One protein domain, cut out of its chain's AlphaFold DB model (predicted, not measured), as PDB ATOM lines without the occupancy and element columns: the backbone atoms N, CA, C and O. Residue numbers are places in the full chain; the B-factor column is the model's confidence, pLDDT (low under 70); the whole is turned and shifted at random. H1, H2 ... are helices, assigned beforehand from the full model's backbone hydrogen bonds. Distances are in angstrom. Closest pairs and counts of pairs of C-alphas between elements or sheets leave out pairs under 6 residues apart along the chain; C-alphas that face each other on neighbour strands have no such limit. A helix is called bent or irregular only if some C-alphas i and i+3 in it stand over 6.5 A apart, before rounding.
ATOM      1  N   ASP A   2      -8.170  30.312 -18.365       52.03
ATOM      2  CA  ASP A   2      -6.889  29.577 -18.420       52.03
ATOM      3  C   ASP A   2      -5.937  29.923 -19.575       52.03
ATOM      4  O   ASP A   2      -4.727  29.876 -19.387       52.03
ATOM      5  N   ALA A   3      -6.442  30.303 -20.753       57.62
ATOM      6  CA  ALA A   3      -5.584  30.607 -21.906       57.62
ATOM      7  C   ALA A   3      -4.701  31.844 -21.667       57.62
ATOM      8  O   ALA A   3      -3.497  31.800 -21.895       57.62
ATOM      9  N   ILE A   4      -5.284  32.907 -21.104       58.81
ATOM     10  CA  ILE A   4      -4.553  34.123 -20.711       58.81
ATOM     11  C   ILE A   4      -3.539  33.780 -19.618       58.81
ATOM     12  O   ILE A   4      -2.426  34.298 -19.616       58.81
ATOM     13  N   MET A   5      -3.909  32.846 -18.732       62.75
ATOM     14  CA  MET A   5      -3.067  32.370 -17.644       62.75
ATOM     15  C   MET A   5      -1.885  31.491 -18.113       62.75
ATOM     16  O   MET A   5      -0.914  31.295 -17.378       62.75
ATOM     17  N   LEU A   6      -1.948  30.954 -19.328       63.59
ATOM     18  CA  LEU A   6      -0.849  30.224 -19.953       63.59
ATOM     19  C   LEU A   6       0.093  31.174 -20.707       63.59
ATOM     20  O   LEU A   6       1.311  30.990 -20.666       63.59
ATOM     21  N   ASP A   7      -0.474  32.199 -21.345       67.38
ATOM     22  CA  ASP A   7       0.228  33.147 -22.218       67.38
ATOM     23  C   ASP A   7       1.271  33.968 -21.446       67.38
ATOM     24  O   ASP A   7       2.469  33.863 -21.700       67.38
ATOM     25  N   TRP A   8       0.859  34.643 -20.367       70.44
ATOM     26  CA  TRP A   8       1.778  35.403 -19.506       70.44
ATOM     27  C   TRP A   8       2.848  34.536 -18.822       70.44
ATOM     28  O   TRP A   8       3.961  35.003 -18.596       70.44
ATOM     29  N   ARG A   9       2.556  33.264 -18.502       69.69
ATOM     30  CA  ARG A   9       3.537  32.326 -17.919       69.69
ATOM     31  C   ARG A   9       4.600  31.932 -18.948       69.69
ATOM     32  O   ARG A   9       5.751  31.711 -18.576       69.69
ATOM     33  N   THR A  10       4.209  31.886 -20.218       74.75
ATOM     34  CA  THR A  10       5.086  31.639 -21.365       74.75
ATOM     35  C   THR A  10       5.930  32.878 -21.674       74.75
ATOM     36  O   THR A  10       7.150  32.765 -21.747       74.75
ATOM     37  N   GLU A  11       5.327  34.069 -21.724       74.50
ATOM     38  CA  GLU A  11       6.040  35.353 -21.859       74.50
ATOM     39  C   GLU A  11       7.044  35.579 -20.712       74.50
ATOM     40  O   GLU A  11       8.174  36.007 -20.941       74.50
ATOM     41  N   LEU A  12       6.682  35.212 -19.477       74.81
ATOM     42  CA  LEU A  12       7.585  35.241 -18.321       74.81
ATOM     43  C   LEU A  12       8.792  34.314 -18.468       74.81
ATOM     44  O   LEU A  12       9.887  34.672 -18.037       74.81
ATOM     45  N   MET A  13       8.594  33.125 -19.040       70.00
ATOM     46  CA  MET A  13       9.679  32.183 -19.328       70.00
ATOM     47  C   MET A  13      10.580  32.673 -20.463       70.00
ATOM     48  O   MET A  13      11.781  32.414 -20.434       70.00
ATOM     49  N   LEU A  14      10.005  33.370 -21.443       79.94
ATOM     50  CA  LEU A  14      10.714  33.913 -22.601       79.94
ATOM     51  C   LEU A  14      11.438  35.235 -22.295       79.94
ATOM     52  O   LEU A  14      12.353  35.606 -23.022       79.94
ATOM     53  N   GLY A  15      11.070  35.933 -21.216       69.69
ATOM     54  CA  GLY A  15      11.662  37.217 -20.823       69.69
ATOM     55  C   GLY A  15      11.088  38.432 -21.562       69.69
ATOM     56  O   GLY A  15      11.412  39.564 -21.205       69.69
ATOM     57  N   GLU A  16      10.195  38.219 -22.530       72.00
ATOM     58  CA  GLU A  16       9.445  39.252 -23.256       72.00
ATOM     59  C   GLU A  16       8.059  39.442 -22.634       72.00
ATOM     60  O   GLU A  16       7.026  39.135 -23.218       72.00
ATOM     61  N   ILE A  17       8.032  39.923 -21.395       74.94
ATOM     62  CA  ILE A  17       6.786  40.261 -20.708       74.94
ATOM     63  C   ILE A  17       6.227  41.589 -21.240       74.94
ATOM     64  O   ILE A  17       6.833  42.641 -21.037       74.94
ATOM     65  N   SER A  18       5.030  41.555 -21.833       75.62
ATOM     66  CA  SER A  18       4.279  42.762 -22.213       75.62
ATOM     67  C   SER A  18       3.925  43.652 -21.003       75.62
ATOM     68  O   SER A  18       3.649  43.147 -19.911       75.62
ATOM     69  N   ASP A  19       3.832  44.981 -21.179       78.88
ATOM     70  CA  ASP A  19       3.466  45.938 -20.108       78.88
ATOM     71  C   ASP A  19       2.145  45.586 -19.399       78.88
ATOM     72  O   ASP A  19       2.035  45.701 -18.175       78.88
ATOM     73  N   ALA A  20       1.163  45.073 -20.146       76.50
ATOM     74  CA  ALA A  20      -0.102  44.591 -19.592       76.50
ATOM     75  C   ALA A  20       0.105  43.435 -18.598       76.50
ATOM     76  O   ALA A  20      -0.477  43.419 -17.512       76.50
ATOM     77  N   ASN A  21       0.992  42.496 -18.926       75.06
ATOM     78  CA  ASN A  21       1.346  41.402 -18.031       75.06
ATOM     79  C   ASN A  21       2.193  41.878 -16.854       75.06
ATOM     80  O   ASN A  21       2.043  41.351 -15.754       75.06
ATOM     81  N   ARG A  22       3.029  42.906 -17.034       78.06
ATOM     82  CA  ARG A  22       3.809  43.526 -15.950       78.06
ATOM     83  C   ARG A  22       2.908  44.180 -14.902       78.06
ATOM     84  O   ARG A  22       3.156  44.040 -13.700       78.06
ATOM     85  N   ALA A  23       1.830  44.828 -15.345       81.75
ATOM     86  CA  ALA A  23       0.792  45.363 -14.469       81.75
ATOM     87  C   ALA A  23       0.063  44.243 -13.703       81.75
ATOM     88  O   ALA A  23      -0.067  44.325 -12.479       81.75
ATOM     89  N   LYS A  24      -0.315  43.151 -14.385       76.44
ATOM     90  CA  LYS A  24      -0.924  41.968 -13.747       76.44
ATOM     91  C   LYS A  24      -0.001  41.317 -12.718       76.44
ATOM     92  O   LYS A  24      -0.435  41.000 -11.614       76.44
ATOM     93  N   LEU A  25       1.285  41.176 -13.032       78.31
ATOM     94  CA  LEU A  25       2.297  40.639 -12.119       78.31
ATOM     95  C   LEU A  25       2.466  41.496 -10.870       78.31
ATOM     96  O   LEU A  25       2.580  40.964  -9.768       78.31
ATOM     97  N   SER A  26       2.447  42.817 -11.037       83.19
ATOM     98  CA  SER A  26       2.509  43.758  -9.918       83.19
ATOM     99  C   SER A  26       1.283  43.616  -9.012       83.19
ATOM    100  O   SER A  26       1.437  43.539  -7.794       83.19
ATOM    101  N   ALA A  27       0.082  43.485  -9.589       84.00
ATOM    102  CA  ALA A  27      -1.145  43.224  -8.834       84.00
ATOM    103  C   ALA A  27      -1.096  41.872  -8.097       84.00
ATOM    104  O   ALA A  27      -1.432  41.796  -6.916       84.00
ATOM    105  N   TRP A  28      -0.596  40.819  -8.751       83.75
ATOM    106  CA  TRP A  28      -0.416  39.493  -8.151       83.75
ATOM    107  C   TRP A  28       0.625  39.466  -7.031       83.75
ATOM    108  O   TRP A  28       0.427  38.791  -6.019       83.75
ATOM    109  N   LEU A  29       1.730  40.201  -7.176       83.31
ATOM    110  CA  LEU A  29       2.724  40.371  -6.116       83.31
ATOM    111  C   LEU A  29       2.118  41.084  -4.908       83.31
ATOM    112  O   LEU A  29       2.344  40.654  -3.777       83.31
ATOM    113  N   LEU A  30       1.314  42.124  -5.150       85.12
ATOM    114  CA  LEU A  30       0.608  42.848  -4.100       85.12
ATOM    115  C   LEU A  30      -0.378  41.931  -3.366       85.12
ATOM    116  O   LEU A  30      -0.337  41.854  -2.140       85.12
ATOM    117  N   TYR A  31      -1.191  41.180  -4.114       85.31
ATOM    118  CA  TYR A  31      -2.111  40.176  -3.579       85.31
ATOM    119  C   TYR A  31      -1.371  39.152  -2.719       85.31
ATOM    120  O   TYR A  31      -1.717  38.953  -1.560       85.31
ATOM    121  N   LYS A  32      -0.289  38.556  -3.232       81.62
ATOM    122  CA  LYS A  32       0.499  37.561  -2.493       81.62
ATOM    123  C   LYS A  32       1.089  38.137  -1.206       81.62
ATOM    124  O   LYS A  32       1.182  37.426  -0.207       81.62
ATOM    125  N   ASN A  33       1.498  39.405  -1.225       84.75
ATOM    126  CA  ASN A  33       2.010  40.074  -0.038       84.75
ATOM    127  C   ASN A  33       0.896  40.344   0.985       84.75
ATOM    128  O   ASN A  33       1.102  40.109   2.168       84.75
ATOM    129  N   GLN A  34      -0.296  40.746   0.532       83.75
ATOM    130  CA  GLN A  34      -1.474  40.885   1.394       83.75
ATOM    131  C   GLN A  34      -1.882  39.541   2.002       83.75
ATOM    132  O   GLN A  34      -2.026  39.456   3.211       83.75
ATOM    133  N   VAL A  35      -1.960  38.470   1.206       83.12
ATOM    134  CA  VAL A  35      -2.237  37.098   1.677       83.12
ATOM    135  C   VAL A  35      -1.230  36.653   2.740       83.12
ATOM    136  O   VAL A  35      -1.613  36.008   3.705       83.12
ATOM    137  N   LYS A  36       0.057  36.989   2.585       79.81
ATOM    138  CA  LYS A  36       1.085  36.690   3.597       79.81
ATOM    139  C   LYS A  36       0.968  37.544   4.859       79.81
ATOM    140  O   LYS A  36       1.381  37.088   5.918       79.81
ATOM    141  N   ALA A  37       0.502  38.783   4.723       82.00
ATOM    142  CA  ALA A  37       0.302  39.708   5.833       82.00
ATOM    143  C   ALA A  37      -1.010  39.446   6.585       82.00
ATOM    144  O   ALA A  37      -1.169  39.911   7.711       82.00
ATOM    145  N   VAL A  38      -1.945  38.723   5.968       79.38
ATOM    146  CA  VAL A  38      -3.154  38.241   6.621       79.38
ATOM    147  C   VAL A  38      -2.753  37.231   7.690       79.38
ATOM    148  O   VAL A  38      -2.280  36.128   7.407       79.38
ATOM    149  N   ASP A  39      -2.924  37.647   8.937       67.00
ATOM    150  CA  ASP A  39      -2.568  36.848  10.094       67.00
ATOM    151  C   ASP A  39      -3.698  35.869  10.424       67.00
ATOM    152  O   ASP A  39      -4.692  36.194  11.072       67.00
ATOM    153  N   VAL A  40      -3.548  34.646   9.926       69.25
ATOM    154  CA  VAL A  40      -4.513  33.554  10.113       69.25
ATOM    155  C   VAL A  40      -4.419  32.898  11.492       69.25
ATOM    156  O   VAL A  40      -5.205  32.005  11.795       69.25
ATOM    157  N   THR A  41      -3.452  33.295  12.327       71.81
ATOM    158  CA  THR A  41      -3.224  32.648  13.629       71.81
ATOM    159  C   THR A  41      -4.151  33.163  14.723       71.81
ATOM    160  O   THR A  41      -4.391  32.453  15.696       71.81
ATOM    161  N   THR A  42      -4.692  34.372  14.556       67.62
ATOM    162  CA  THR A  42      -5.518  35.028  15.581       67.62
ATOM    163  C   THR A  42      -6.998  34.657  15.457       67.62
ATOM    164  O   THR A  42      -7.670  34.505  16.471       67.62
ATOM    165  N   ASP A  43      -7.500  34.473  14.231       67.31
ATOM    166  CA  ASP A  43      -8.883  34.060  13.963       67.31
ATOM    167  C   ASP A  43      -8.955  33.338  12.598       67.31
ATOM    168  O   ASP A  43      -9.186  33.967  11.561       67.31
ATOM    169  N   PRO A  44      -8.667  32.022  12.552       68.50
ATOM    170  CA  PRO A  44      -8.588  31.263  11.302       68.50
ATOM    171  C   PRO A  44      -9.945  31.086  10.601       68.50
ATOM    172  O   PRO A  44      -9.979  30.721   9.426       68.50
ATOM    173  N   GLU A  45     -11.055  31.346  11.296       71.75
ATOM    174  CA  GLU A  45     -12.418  31.164  10.782       71.75
ATOM    175  C   GLU A  45     -12.964  32.437  10.104       71.75
ATOM    176  O   GLU A  45     -13.773  32.336   9.182       71.75
ATOM    177  N   HIS A  46     -12.468  33.627  10.481       73.12
ATOM    178  CA  HIS A  46     -12.877  34.929   9.923       73.12
ATOM    179  C   HIS A  46     -11.781  35.621   9.103       73.12
ATOM    180  O   HIS A  46     -11.695  36.853   9.039       73.12
ATOM    181  N   VAL A  47     -10.932  34.833   8.450       73.50
ATOM    182  CA  VAL A  47      -9.848  35.356   7.622       73.50
ATOM    183  C   VAL A  47     -10.414  36.097   6.410       73.50
ATOM    184  O   VAL A  47     -10.965  35.495   5.486       73.50
ATOM    185  N   ASN A  48     -10.236  37.418   6.391       76.19
ATOM    186  CA  ASN A  48     -10.578  38.243   5.240       76.19
ATOM    187  C   ASN A  48      -9.484  38.100   4.179       76.19
ATOM    188  O   ASN A  48      -8.453  38.778   4.216       76.19
ATOM    189  N   TRP A  49      -9.693  37.175   3.248       78.38
ATOM    190  CA  TRP A  49      -8.783  37.013   2.126       78.38
ATOM    191  C   TRP A  49      -8.882  38.222   1.191       78.38
ATOM    192  O   TRP A  49      -9.988  38.676   0.883       78.38
ATOM    193  N   PRO A  50      -7.744  38.754   0.717       76.50
ATOM    194  CA  PRO A  50      -7.759  39.805  -0.282       76.50
ATOM    195  C   PRO A  50      -8.431  39.304  -1.564       76.50
ATOM    196  O   PRO A  50      -8.501  38.105  -1.839       76.50
ATOM    197  N   VAL A  51      -8.946  40.235  -2.360       77.38
ATOM    198  CA  VAL A  51      -9.613  39.898  -3.618       77.38
ATOM    199  C   VAL A  51      -8.561  39.458  -4.625       77.38
ATOM    200  O   VAL A  51      -7.565  40.152  -4.842       77.38
ATOM    201  N   ILE A  52      -8.784  38.294  -5.230       76.31
ATOM    202  CA  ILE A  52      -7.912  37.770  -6.275       76.31
ATOM    203  C   ILE A  52      -7.995  38.740  -7.463       76.31
ATOM    204  O   ILE A  52      -9.100  38.981  -7.955       76.31
ATOM    205  N   PRO A  53      -6.877  39.335  -7.909       70.44
ATOM    206  CA  PRO A  53      -6.902  40.233  -9.055       70.44
ATOM    207  C   PRO A  53      -7.334  39.473 -10.318       70.44
ATOM    208  O   PRO A  53      -6.958  38.313 -10.505       70.44
ATOM    209  N   GLU A  54      -8.117  40.130 -11.180       65.56
ATOM    210  CA  GLU A  54      -8.544  39.553 -12.459       65.56
ATOM    211  C   GLU A  54      -7.343  39.234 -13.364       65.56
ATOM    212  O   GLU A  54      -6.360  39.981 -13.429       65.56
ATOM    213  N   LEU A  55      -7.445  38.081 -14.033       58.06
ATOM    214  CA  LEU A  55      -6.419  37.475 -14.881       58.06
ATOM    215  C   LEU A  55      -6.538  37.881 -16.339       58.06
ATOM    216  O   LEU A  55      -7.634  37.769 -16.922       58.06
TER     217      LEU A  55
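Overview. This is residues 2 to 55 of the 55 residues of a protein of Escherichia coli (UniProt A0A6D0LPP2). A short helix, H1, stands crosswise at the first end of a long helix, H2, and the unnamed tail after H2 sticks out at residues 41 to 46, then folds back beside H2 toward H1. The printed part has 54 residues with two named helices, H1 then H2, and no named strand: all helix. It is loose, with a radius of gyration of the C-alphas of 14.2 A, and spans 42 by 19 by 16 A, a rod.

Along the chain. H1, residues 2 to 14, begins at C-alpha 2 (-6.889, 29.577, -18.420) and is 18.6 A long. It is neither bent nor irregular, but only just: C-alphas 5 and 8 are 6.0 A apart. H2, residues 19 to 37, is 26.9 A long and ends at C-alpha 37 (0.302, 39.708, 5.833). Residues 38 to 55 hold no named element.

Arrangement. H1 and H2 are joined by a tight link of 4 residues. They are close but not clearly touching; their closest C-alphas, of Trp 8 and Asn 21, are 6.2 A apart. Their lines are about perpendicular, at 79 degrees. Every O i to N i+4 pair is within hydrogen-bond range in H2, and 8 of 9 in H1.

Size, cuts and confidence. The farthest C-alphas, of Glu 16 and Thr 42, are 41.8 A apart; those of Asp 2 and Leu 55, 8.7 A. The printed part has no cut. Its mean pLDDT is 74.1, with 15 residues under 70, among them residues 2 to 7 and 42 to 44.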